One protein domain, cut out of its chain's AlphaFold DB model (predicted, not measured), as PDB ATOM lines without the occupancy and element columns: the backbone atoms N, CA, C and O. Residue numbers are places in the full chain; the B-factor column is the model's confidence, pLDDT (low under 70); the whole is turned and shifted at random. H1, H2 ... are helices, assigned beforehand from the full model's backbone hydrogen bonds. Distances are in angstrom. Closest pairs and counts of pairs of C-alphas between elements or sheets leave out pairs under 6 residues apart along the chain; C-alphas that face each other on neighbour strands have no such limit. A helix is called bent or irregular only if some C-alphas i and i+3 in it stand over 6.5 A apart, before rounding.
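Overview. This is residues 345 to 427 of the 428 residues of an uncharacterized protein of Neisseriales bacterium (UniProt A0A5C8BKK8). Four helices form a compact cluster in which the helices cross one another instead of running side by side: the long helix H1 covers one side, H3 crosses under its first half, H2 comes up to its last turn, and H4 packs between H2 and H3. The contacts close a ring, H1 to H3 to H4 to H2 and back to H1, and two long links with no named element, residues 381 to 392 and 405 to 415, loop round the outside of the shorter helices. The printed part has 83 residues, with H1, H2, H3 and H4 in that order along the chain and no named strand, and its class is all helix, with 51 of the printed residues in the helices. It is compact, with a radius of gyration of the C-alphas of 12.2 A, and the C-alphas span 35 by 27 by 23 A along their three main axes.

Along the chain. H1, the longest helix, takes residues 346 to 362, 24.7 A from first to last C-alpha; C-alpha 346 is at (105.684, 145.243, 122.476) and C-alpha 362 at (82.717, 137.546, 117.809). After a short link of 7 residues, H2 takes residues 370 to 380 and is 15.9 A long. H2 is irregular: C-alphas 371 and 374 are 7.0 A apart, where about 5 A is found in a regular helix, and its line is a rough one. A long link of 12 residues leads to H3, residues 393 to 404, 16.2 A long, with C-alpha 393 at (100.416, 136.079, 111.742). A long link of 11 residues then leads to H4, residues 416 to 426, 15.9 A long, which ends with C-alpha 426 at (83.390, 142.378, 108.112).

Arrangement. H1 touches H3 with residues 349 to 356 alone, and H3 touches H1 with residues 397 to 401 alone; the closest C-alphas are those of Ala 353 and Cys 397, 5.9 A apart. Their lines are about perpendicular, at 84 degrees. H1 touches H2 with residues 360 to 361 alone, and the closest C-alphas are those of Leu 360 and Arg 380, 7.0 A apart. These two stand at a steep tilt of 52 degrees and run opposite ways. H2 touches H4, about perpendicular at 89 degrees, with the C-alphas of Leu 372 and Leu 423 closest at 6.1 A. H4 also touches H3, where the closest C-alphas, those of Phe 403 and Ile 421, are 6.9 A apart; the two helices run the same way at a steep tilt of 55 degrees. H2 and H3 are close but not clearly touching, with the C-alphas of Leu 379 and Trp 393 closest at 8.0 A. H1 and H4 are near each other, with 6 pairs of C-alphas within 10 A and no pair within 8 A. In H1 and H3 every O i to N i+4 pair is within hydrogen-bond range, against 5 of 7 in H2 and 6 of 7 in H4.

Size, cuts and confidence. The two C-alphas farthest apart are those of Glu 345 and Val 370, at 36.2 A, while the first and last printed C-alphas, of Glu 345 and Leu 427, are 24.9 A apart. The printed part has no cut. The links from H2 to H3 and from H3 to H4 are long; in the first, the C-alphas of residues 381 to 392 lie 9 to 15 A from the mean of the C-alphas. The mean pLDDT of the printed part is 85.5, and the model's confidence is under 70 at residues 382 to 383, in that same link.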
ATOM      1  N   GLU A 345     106.218 149.728 120.633       88.00
ATOM      2  CA  GLU A 345     106.406 148.997 121.885       88.00
ATOM      3  C   GLU A 345     105.663 147.651 121.843       88.00
ATOM      4  O   GLU A 345     104.511 147.587 121.396       88.00
ATOM      5  N   ASP A 346     106.260 146.598 122.408       87.00
ATOM      6  CA  ASP A 346     105.684 145.243 122.476       87.00
ATOM      7  C   ASP A 346     104.249 145.203 123.021       87.00
ATOM      8  O   ASP A 346     103.432 144.363 122.633       87.00
ATOM      9  N   VAL A 347     103.915 146.124 123.929       87.94
ATOM     10  CA  VAL A 347     102.565 146.253 124.489       87.94
ATOM     11  C   VAL A 347     101.545 146.560 123.388       87.94
ATOM     12  O   VAL A 347     100.473 145.958 123.360       87.94
ATOM     13  N   LYS A 348     101.882 147.439 122.438       86.12
ATOM     14  CA  LYS A 348     100.992 147.819 121.332       86.12
ATOM     15  C   LYS A 348     100.799 146.671 120.345       86.12
ATOM     16  O   LYS A 348      99.663 146.427 119.944       86.12
ATOM     17  N   HIS A 349     101.853 145.912 120.039       86.94
ATOM     18  CA  HIS A 349     101.741 144.691 119.231       86.94
ATOM     19  C   HIS A 349     100.761 143.687 119.850       86.94
ATOM     20  O   HIS A 349      99.882 143.160 119.163       86.94
ATOM     21  N   LYS A 350     100.863 143.465 121.167       89.44
ATOM     22  CA  LYS A 350      99.961 142.565 121.900       89.44
ATOM     23  C   LYS A 350      98.518 143.054 121.873       89.44
ATOM     24  O   LYS A 350      97.631 142.240 121.633       89.44
ATOM     25  N   ILE A 351      98.286 144.353 122.068       90.00
ATOM     26  CA  ILE A 351      96.942 144.949 122.007       90.00
ATOM     27  C   ILE A 351      96.322 144.737 120.622       90.00
ATOM     28  O   ILE A 351      95.205 144.239 120.528       90.00
ATOM     29  N   THR A 352      97.050 145.045 119.543       89.25
ATOM     30  CA  THR A 352      96.566 144.831 118.169       89.25
ATOM     31  C   THR A 352      96.215 143.365 117.915       89.25
ATOM     32  O   THR A 352      95.148 143.068 117.378       89.25
ATOM     33  N   ALA A 353      97.082 142.437 118.327       90.19
ATOM     34  CA  ALA A 353      96.841 141.009 118.146       90.19
ATOM     35  C   ALA A 353      95.649 140.499 118.977       90.19
ATOM     36  O   ALA A 353      94.898 139.639 118.514       90.19
ATOM     37  N   GLN A 354      95.468 141.006 120.201       91.62
ATOM     38  CA  GLN A 354      94.329 140.671 121.059       91.62
ATOM     39  C   GLN A 354      93.016 141.185 120.473       91.62
ATOM     40  O   GLN A 354      92.049 140.430 120.430       91.62
ATOM     41  N   GLU A 355      92.999 142.418 119.971       91.25
ATOM     42  CA  GLU A 355      91.832 143.008 119.316       91.25
ATOM     43  C   GLU A 355      91.433 142.207 118.070       91.25
ATOM     44  O   GLU A 355      90.269 141.840 117.918       91.25
ATOM     45  N   LEU A 356      92.394 141.842 117.213       91.69
ATOM     46  CA  LEU A 356      92.118 141.009 116.039       91.69
ATOM     47  C   LEU A 356      91.505 139.657 116.438       91.69
ATOM     48  O   LEU A 356      90.497 139.234 115.872       91.69
ATOM     49  N   LYS A 357      92.077 138.988 117.448       90.12
ATOM     50  CA  LYS A 357      91.541 137.722 117.978       90.12
ATOM     51  C   LYS A 357      90.139 137.889 118.554       90.12
ATOM     52  O   LYS A 357      89.282 137.041 118.309       90.12
ATOM     53  N   ALA A 358      89.903 138.972 119.292       89.88
ATOM     54  CA  ALA A 358      88.593 139.277 119.839       89.88
ATOM     55  C   ALA A 358      87.572 139.410 118.705       89.88
ATOM     56  O   ALA A 358      86.566 138.702 118.725       89.88
ATOM     57  N   ARG A 359      87.849 140.200 117.664       90.19
ATOM     58  CA  ARG A 359      86.895 140.359 116.555       90.19
ATOM     59  C   ARG A 359      86.655 139.086 115.758       90.19
ATOM     60  O   ARG A 359      85.526 138.787 115.371       90.19
ATOM     61  N   LEU A 360      87.697 138.279 115.561       89.75
ATOM     62  CA  LEU A 360      87.548 136.960 114.945       89.75
ATOM     63  C   LEU A 360      86.587 136.075 115.750       89.75
ATOM     64  O   LEU A 360      85.720 135.433 115.162       89.75
ATOM     65  N   SER A 361      86.691 136.082 117.084       86.62
ATOM     66  CA  SER A 361      85.835 135.270 117.961       86.62
ATOM     67  C   SER A 361      84.362 135.701 117.974       86.62
ATOM     68  O   SER A 361      83.484 134.846 118.066       86.62
ATOM     69  N   HIS A 362      84.081 136.999 117.825       86.75
ATOM     70  CA  HIS A 362      82.717 137.546 117.809       86.75
ATOM     71  C   HIS A 362      82.059 137.524 116.420       86.75
ATOM     72  O   HIS A 362      80.847 137.715 116.299       86.75
ATOM     73  N   THR A 363      82.832 137.279 115.361       87.25
ATOM     74  CA  THR A 363      82.320 137.244 113.988       87.25
ATOM     75  C   THR A 363      81.799 135.854 113.634       87.25
ATOM     76  O   THR A 363      82.497 134.853 113.768       87.25
ATOM     77  N   TYR A 364      80.562 135.786 113.140       84.75
ATOM     78  CA  TYR A 364      79.943 134.533 112.714       84.75
ATOM     79  C   TYR A 364      80.264 134.218 111.247       84.75
ATOM     80  O   TYR A 364      79.944 135.012 110.364       84.75
ATOM     81  N   VAL A 365      80.838 133.038 110.982       84.81
ATOM     82  CA  VAL A 365      81.332 132.610 109.652       84.81
ATOM     83  C   VAL A 365      80.273 132.714 108.555       84.81
ATOM     84  O   VAL A 365      80.569 133.180 107.459       84.81
ATOM     85  N   LEU A 366      79.026 132.312 108.831       82.50
ATOM     86  CA  LEU A 366      77.965 132.339 107.813       82.50
ATOM     87  C   LEU A 366      77.567 133.767 107.410       82.50
ATOM     88  O   LEU A 366      76.946 133.946 106.367       82.50
ATOM     89  N   GLY A 367      77.937 134.773 108.209       81.75
ATOM     90  CA  GLY A 367      77.756 136.186 107.880       81.75
ATOM     91  C   GLY A 367      78.825 136.752 106.942       81.75
ATOM     92  O   GLY A 367      78.708 137.910 106.546       81.75
ATOM     93  N   LEU A 368      79.857 135.972 106.594       87.56
ATOM     94  CA  LEU A 368      80.926 136.392 105.690       87.56
ATOM     95  C   LEU A 368      80.627 136.007 104.228       87.56
ATOM     96  O   LEU A 368      80.096 134.909 103.980       87.56
ATOM     97  N   PRO A 369      81.021 136.864 103.260       89.69
ATOM     98  CA  PRO A 369      81.106 136.502 101.845       89.69
ATOM     99  C   PRO A 369      81.891 135.203 101.651       89.69
ATOM    100  O   PRO A 369      82.845 134.940 102.388       89.69
ATOM    101  N   VAL A 370      81.479 134.377 100.687       86.38
ATOM    102  CA  VAL A 370      82.031 133.025 100.479       86.38
ATOM    103  C   VAL A 370      83.540 133.081 100.235       86.38
ATOM    104  O   VAL A 370      84.282 132.260 100.765       86.38
ATOM    105  N   GLU A 371      83.985 134.110  99.527       86.94
ATOM    106  CA  GLU A 371      85.365 134.367  99.123       86.94
ATOM    107  C   GLU A 371      86.295 134.663 100.314       86.94
ATOM    108  O   GLU A 371      87.510 134.521 100.206       86.94
ATOM    109  N   LEU A 372      85.737 135.065 101.463       88.88
ATOM    110  CA  LEU A 372      86.492 135.455 102.659       88.88
ATOM    111  C   LEU A 372      86.487 134.377 103.753       88.88
ATOM    112  O   LEU A 372      87.221 134.496 104.737       88.88
ATOM    113  N   ARG A 373      85.676 133.322 103.602       88.19
ATOM    114  CA  ARG A 373      85.516 132.272 104.625       88.19
ATOM    115  C   ARG A 373      86.797 131.477 104.836       88.19
ATOM    116  O   ARG A 373      87.174 131.247 105.981       88.19
ATOM    117  N   ASP A 374      87.499 131.138 103.760       87.38
ATOM    118  CA  ASP A 374      88.757 130.387 103.839       87.38
ATOM    119  C   ASP A 374      89.856 131.186 104.556       87.38
ATOM    120  O   ASP A 374      90.617 130.632 105.348       87.38
ATOM    121  N   LEU A 375      89.899 132.509 104.345       87.00
ATOM    122  CA  LEU A 375      90.809 133.421 105.048       87.00
ATOM    123  C   LEU A 375      90.441 133.582 106.523       87.00
ATOM    124  O   LEU A 375      91.322 133.624 107.380       87.00
ATOM    125  N   TYR A 376      89.149 133.647 106.834       87.75
ATOM    126  CA  TYR A 376      88.685 133.673 108.215       87.75
ATOM    127  C   TYR A 376      89.076 132.384 108.960       87.75
ATOM    128  O   TYR A 376      89.648 132.447 110.051       87.75
ATOM    129  N   GLU A 377      88.838 131.215 108.359       86.06
ATOM    130  CA  GLU A 377      89.204 129.920 108.945       86.06
ATOM    131  C   GLU A 377      90.726 129.774 109.105       86.06
ATOM    132  O   GLU A 377      91.199 129.269 110.127       86.06
ATOM    133  N   GLN A 378      91.502 130.302 108.150       86.25
ATOM    134  CA  GLN A 378      92.967 130.350 108.206       86.25
ATOM    135  C   GLN A 378      93.486 131.099 109.444       86.25
ATOM    136  O   GLN A 378      94.537 130.739 109.977       86.25
ATOM    137  N   LEU A 379      92.771 132.129 109.914       85.50
ATOM    138  CA  LEU A 379      93.138 132.904 111.106       85.50
ATOM    139  C   LEU A 379      92.624 132.291 112.413       85.50
ATOM    140  O   LEU A 379      93.214 132.512 113.472       85.50
ATOM    141  N   ARG A 380      91.525 131.535 112.357       82.06
ATOM    142  CA  ARG A 380      90.884 130.942 113.536       82.06
ATOM    143  C   ARG A 380      91.594 129.684 114.032       82.06
ATOM    144  O   ARG A 380      91.566 129.414 115.232       82.06
ATOM    145  N   VAL A 381      92.218 128.918 113.135       75.81
ATOM    146  CA  VAL A 381      92.869 127.642 113.463       75.81
ATOM    147  C   VAL A 381      94.386 127.753 113.254       75.81
ATOM    148  O   VAL A 381      94.864 127.592 112.128       75.81
ATOM    149  N   PRO A 382      95.175 128.006 114.317       64.81
ATOM    150  CA  PRO A 382      96.630 128.090 114.210       64.81
ATOM    151  C   PRO A 382      97.224 126.784 113.664       64.81
ATOM    152  O   PRO A 382      96.930 125.707 114.176       64.81
ATOM    153  N   GLY A 383      98.071 126.874 112.633       64.69
ATOM    154  CA  GLY A 383      98.829 125.737 112.086       64.69
ATOM    155  C   GLY A 383      98.180 124.986 110.916       64.69
ATOM    156  O   GLY A 383      98.838 124.142 110.309       64.69
ATOM    157  N   ARG A 384      96.930 125.297 110.540       71.56
ATOM    158  CA  ARG A 384      96.291 124.730 109.340       71.56
ATOM    159  C   ARG A 384      96.546 125.636 108.138       71.56
ATOM    160  O   ARG A 384      96.216 126.812 108.201       71.56
ATOM    161  N   VAL A 385      97.097 125.113 107.044       76.25
ATOM    162  CA  VAL A 385      97.249 125.868 105.785       76.25
ATOM    163  C   VAL A 385      96.027 125.601 104.907       76.25
ATOM    164  O   VAL A 385      95.892 124.521 104.337       76.25
ATOM    165  N   ILE A 386      95.115 126.568 104.851       79.81
ATOM    166  CA  ILE A 386      93.894 126.559 104.033       79.81
ATOM    167  C   ILE A 386      94.130 127.375 102.759       79.81
ATOM    168  O   ILE A 386      93.820 126.918 101.662       79.81
ATOM    169  N   VAL A 387      94.752 128.551 102.892       80.75
ATOM    170  CA  VAL A 387      95.057 129.449 101.769       80.75
ATOM    171  C   VAL A 387      96.533 129.318 101.387       80.75
ATOM    172  O   VAL A 387      97.427 129.452 102.225       80.75
ATOM    173  N   LYS A 388      96.811 129.059 100.103       75.94
ATOM    174  CA  LYS A 388      98.188 129.003  99.583       75.94
ATOM    175  C   LYS A 388      98.842 130.386  99.690       75.94
ATOM    176  O   LYS A 388      98.224 131.379  99.328       75.94
ATOM    177  N   ASN A 389     100.098 130.434 100.143       78.25
ATOM    178  CA  ASN A 389     100.867 131.669 100.372       78.25
ATOM    179  C   ASN A 389     100.242 132.627 101.403       78.25
ATOM    180  O   ASN A 389     100.412 133.840 101.296       78.25
ATOM    181  N   ALA A 390      99.528 132.095 102.402       78.88
ATOM    182  CA  ALA A 390      99.008 132.908 103.493       78.88
ATOM    183  C   ALA A 390     100.145 133.676 104.209       78.88
ATOM    184  O   ALA A 390     101.184 133.084 104.521       78.88
ATOM    185  N   PRO A 391      99.967 134.980 104.482       83.94
ATOM    186  CA  PRO A 391     100.936 135.774 105.219       83.94
ATOM    187  C   PRO A 391     101.124 135.273 106.654       83.94
ATOM    188  O   PRO A 391     100.241 134.645 107.241       83.94
ATOM    189  N   SER A 392     102.280 135.593 107.244       87.56
ATOM    190  CA  SER A 392     102.547 135.289 108.651       87.56
ATOM    191  C   SER A 392     101.560 136.015 109.569       87.56
ATOM    192  O   SER A 392     101.086 137.104 109.251       87.56
ATOM    193  N   TRP A 393     101.289 135.445 110.747       87.19
ATOM    194  CA  TRP A 393     100.416 136.079 111.742       87.19
ATOM    195  C   TRP A 393     100.870 137.501 112.104       87.19
ATOM    196  O   TRP A 393     100.043 138.396 112.255       87.19
ATOM    197  N   ASP A 394     102.184 137.714 112.195       87.19
ATOM    198  CA  ASP A 394     102.780 139.031 112.428       87.19
ATOM    199  C   ASP A 394     102.429 140.025 111.310       87.19
ATOM    200  O   ASP A 394     101.972 141.135 111.574       87.19
ATOM    201  N   TYR A 395     102.524 139.597 110.048       89.69
ATOM    202  CA  TYR A 395     102.152 140.439 108.914       89.69
ATOM    203  C   TYR A 395     100.641 140.697 108.844       89.69
ATOM    204  O   TYR A 395     100.225 141.809 108.541       89.69
ATOM    205  N   VAL A 396      99.800 139.721 109.197       90.94
ATOM    206  CA  VAL A 396      98.348 139.939 109.335       90.94
ATOM    207  C   VAL A 396      98.055 140.971 110.428       90.94
ATOM    208  O   VAL A 396      97.205 141.838 110.239       90.94
ATOM    209  N   CYS A 397      98.771 140.920 111.557       90.50
ATOM    210  CA  CYS A 397      98.643 141.920 112.619       90.50
ATOM    211  C   CYS A 397      99.085 143.312 112.151       90.50
ATOM    212  O   CYS A 397      98.443 144.295 112.517       90.50
ATOM    213  N   PHE A 398     100.125 143.400 111.318       92.31
ATOM    214  CA  PHE A 398     100.513 144.638 110.643       92.31
ATOM    215  C   PHE A 398      99.387 145.175 109.742       92.31
ATOM    216  O   PHE A 398      98.976 146.320 109.922       92.31
ATOM    217  N   LEU A 399      98.824 144.352 108.847       91.38
ATOM    218  CA  LEU A 399      97.712 144.755 107.969       91.38
ATOM    219  C   LEU A 399      96.487 145.213 108.777       91.38
ATOM    220  O   LEU A 399      95.808 146.176 108.423       91.38
ATOM    221  N   PHE A 400      96.199 144.540 109.893       91.81
ATOM    222  CA  PHE A 400      95.101 144.922 110.778       91.81
ATOM    223  C   PHE A 400      95.377 146.241 111.510       91.81
ATOM    224  O   PHE A 400      94.480 147.071 111.652       91.81
ATOM    225  N   TRP A 401      96.615 146.474 111.951       92.44
ATOM    226  CA  TRP A 401      97.027 147.751 112.536       92.44
ATOM    227  C   TRP A 401      96.928 148.901 111.528       92.44
ATOM    228  O   TRP A 401      96.421 149.974 111.862       92.44
ATOM    229  N   GLU A 402      97.367 148.673 110.293       90.31
ATOM    230  CA  GLU A 402      97.264 149.626 109.189       90.31
ATOM    231  C   GLU A 402      95.800 150.008 108.925       90.31
ATOM    232  O   GLU A 402      95.461 151.195 108.890       90.31
ATOM    233  N   PHE A 403      94.917 149.007 108.866       90.38
ATOM    234  CA  PHE A 403      93.473 149.189 108.740       90.38
ATOM    235  C   PHE A 403      92.878 149.993 109.907       90.38
ATOM    236  O   PHE A 403      92.170 150.976 109.693       90.38
ATOM    237  N   MET A 404      93.198 149.625 111.150       89.44
ATOM    238  CA  MET A 404      92.667 150.279 112.353       89.44
ATOM    239  C   MET A 404      93.143 151.725 112.526       89.44
ATOM    240  O   MET A 404      92.469 152.526 113.173       89.44
ATOM    241  N   THR A 405      94.302 152.067 111.964       85.56
ATOM    242  CA  THR A 405      94.894 153.409 112.057       85.56
ATOM    243  C   THR A 405      94.591 154.296 110.848       85.56
ATOM    244  O   THR A 405      95.125 155.403 110.776       85.56
ATOM    245  N   ASN A 406      93.715 153.855 109.930       80.44
ATOM    246  CA  ASN A 406      93.370 154.558 108.686       80.44
ATOM    247  C   ASN A 406      94.611 154.984 107.880       80.44
ATOM    248  O   ASN A 406      94.677 156.089 107.336       80.44
ATOM    249  N   ARG A 407      95.623 154.113 107.840       84.12
ATOM    250  CA  ARG A 407      96.821 154.285 107.014       84.12
ATOM    251  C   ARG A 407      96.528 153.865 105.560       84.12
ATOM    252  O   ARG A 407      95.425 153.425 105.248       84.12
ATOM    253  N   CYS A 408      97.475 154.077 104.638       76.88
ATOM    254  CA  CYS A 408      97.327 153.638 103.240       76.88
ATOM    255  C   CYS A 408      97.047 152.131 103.194       76.88
ATOM    256  O   CYS A 408      97.847 151.384 103.719       76.88
ATOM    257  N   VAL A 409      95.941 151.701 102.585       77.38
ATOM    258  CA  VAL A 409      95.547 150.280 102.453       77.38
ATOM    259  C   VAL A 409      95.359 149.885 100.985       77.38
ATOM    260  O   VAL A 409      94.597 148.976 100.656       77.38
ATOM    261  N   GLU A 410      95.987 150.626 100.071       82.44
ATOM    262  CA  GLU A 410      95.859 150.384  98.638       82.44
ATOM    263  C   GLU A 410      96.752 149.222  98.204       82.44
ATOM    264  O   GLU A 410      97.928 149.384  97.882       82.44
ATOM    265  N   TYR A 411      96.165 148.034  98.158       83.62
ATOM    266  CA  TYR A 411      96.787 146.846  97.590       83.62
ATOM    267  C   TYR A 411      96.163 146.523  96.230       83.62
ATOM    268  O   TYR A 411      95.043 146.932  95.935       83.62
ATOM    269  N   SER A 412      96.876 145.771  95.389       78.75
ATOM    270  CA  SER A 412      96.319 145.285  94.121       78.75
ATOM    271  C   SER A 412      95.039 144.482  94.381       78.75
ATOM    272  O   SER A 412      95.035 143.640  95.279       78.75
ATOM    273  N   ASP A 413      93.987 144.673  93.583       71.94
ATOM    274  CA  ASP A 413      92.671 144.053  93.828       71.94
ATOM    275  C   ASP A 413      92.716 142.519  93.928       71.94
ATOM    276  O   ASP A 413      91.931 141.920  94.656       71.94
ATOM    277  N   CYS A 414      93.678 141.882  93.251       74.06
ATOM    278  CA  CYS A 414      93.894 140.432  93.267       74.06
ATOM    279  C   CYS A 414      94.953 139.957  94.284       74.06
ATOM    280  O   CYS A 414      95.381 138.806  94.226       74.06
ATOM    281  N   SER A 415      95.442 140.835  95.163       84.62
ATOM    282  CA  SER A 415      96.436 140.483  96.186       84.62
ATOM    283  C   SER A 415      95.790 139.826  97.405       84.62
ATOM    284  O   SER A 415      94.625 140.073  97.724       84.62
ATOM    285  N   ILE A 416      96.567 139.008  98.119       84.31
ATOM    286  CA  ILE A 416      96.090 138.363  99.344       84.31
ATOM    287  C   ILE A 416      95.839 139.401 100.448       84.31
ATOM    288  O   ILE A 416      94.888 139.271 101.215       84.31
ATOM    289  N   GLU A 417      96.628 140.476 100.477       88.94
ATOM    290  CA  GLU A 417      96.468 141.613 101.381       88.94
ATOM    291  C   GLU A 417      95.122 142.314 101.193       88.94
ATOM    292  O   GLU A 417      94.429 142.564 102.179       88.94
ATOM    293  N   SER A 418      94.702 142.557  99.945       87.44
ATOM    294  CA  SER A 418      93.386 143.142  99.644       87.44
ATOM    295  C   SER A 418      92.248 142.313 100.247       87.44
ATOM    296  O   SER A 418      91.338 142.861 100.873       87.44
ATOM    297  N   LEU A 419      92.332 140.981 100.151       88.19
ATOM    298  CA  LEU A 419      91.331 140.086 100.731       88.19
ATOM    299  C   LEU A 419      91.321 140.132 102.269       88.19
ATOM    300  O   LEU A 419      90.247 140.108 102.870       88.19
ATOM    301  N   PHE A 420      92.482 140.261 102.924       89.56
ATOM    302  CA  PHE A 420      92.542 140.467 104.379       89.56
ATOM    303  C   PHE A 420      91.932 141.805 104.799       89.56
ATOM    304  O   PHE A 420      91.141 141.844 105.739       89.56
ATOM    305  N   ILE A 421      92.228 142.890 104.079       90.00
ATOM    306  CA  ILE A 421      91.622 144.201 104.342       90.00
ATOM    307  C   ILE A 421      90.098 144.145 104.154       90.00
ATOM    308  O   ILE A 421      89.356 144.725 104.950       90.00
ATOM    309  N   GLN A 422      89.603 143.427 103.140       88.50
ATOM    310  CA  GLN A 422      88.168 143.185 102.966       88.50
ATOM    311  C   GLN A 422      87.583 142.384 104.132       88.50
ATOM    312  O   GLN A 422      86.568 142.795 104.690       88.50
ATOM    313  N   LEU A 423      88.242 141.303 104.557       90.19
ATOM    314  CA  LEU A 423      87.832 140.519 105.721       90.19
ATOM    315  C   LEU A 423      87.715 141.393 106.975       90.19
ATOM    316  O   LEU A 423      86.695 141.326 107.657       90.19
ATOM    317  N   PHE A 424      88.696 142.258 107.251       92.06
ATOM    318  CA  PHE A 424      88.688 143.131 108.431       92.06
ATOM    319  C   PHE A 424      87.488 144.080 108.484       92.06
ATOM    320  O   PHE A 424      87.000 144.367 109.576       92.06
ATOM    321  N   LYS A 425      86.954 144.510 107.331       88.75
ATOM    322  CA  LYS A 425      85.722 145.320 107.264       88.75
ATOM    323  C   LYS A 425      84.481 144.564 107.743       88.75
ATOM    324  O   LYS A 425      83.513 145.199 108.154       88.75
ATOM    325  N   HIS A 426      84.495 143.233 107.680       88.25
ATOM    326  CA  HIS A 426      83.390 142.378 108.112       88.25
ATOM    327  C   HIS A 426      83.550 141.839 109.540       88.25
ATOM    328  O   HIS A 426      82.592 141.278 110.080       88.25
ATOM    329  N   LEU A 427      84.728 142.001 110.150       88.25
ATOM    330  CA  LEU A 427      84.966 141.574 111.524       88.25
ATOM    331  C   LEU A 427      84.276 142.525 112.514       88.25
ATOM    332  O   LEU A 427      84.418 143.746 112.409       88.25
TER     333      LEU A 427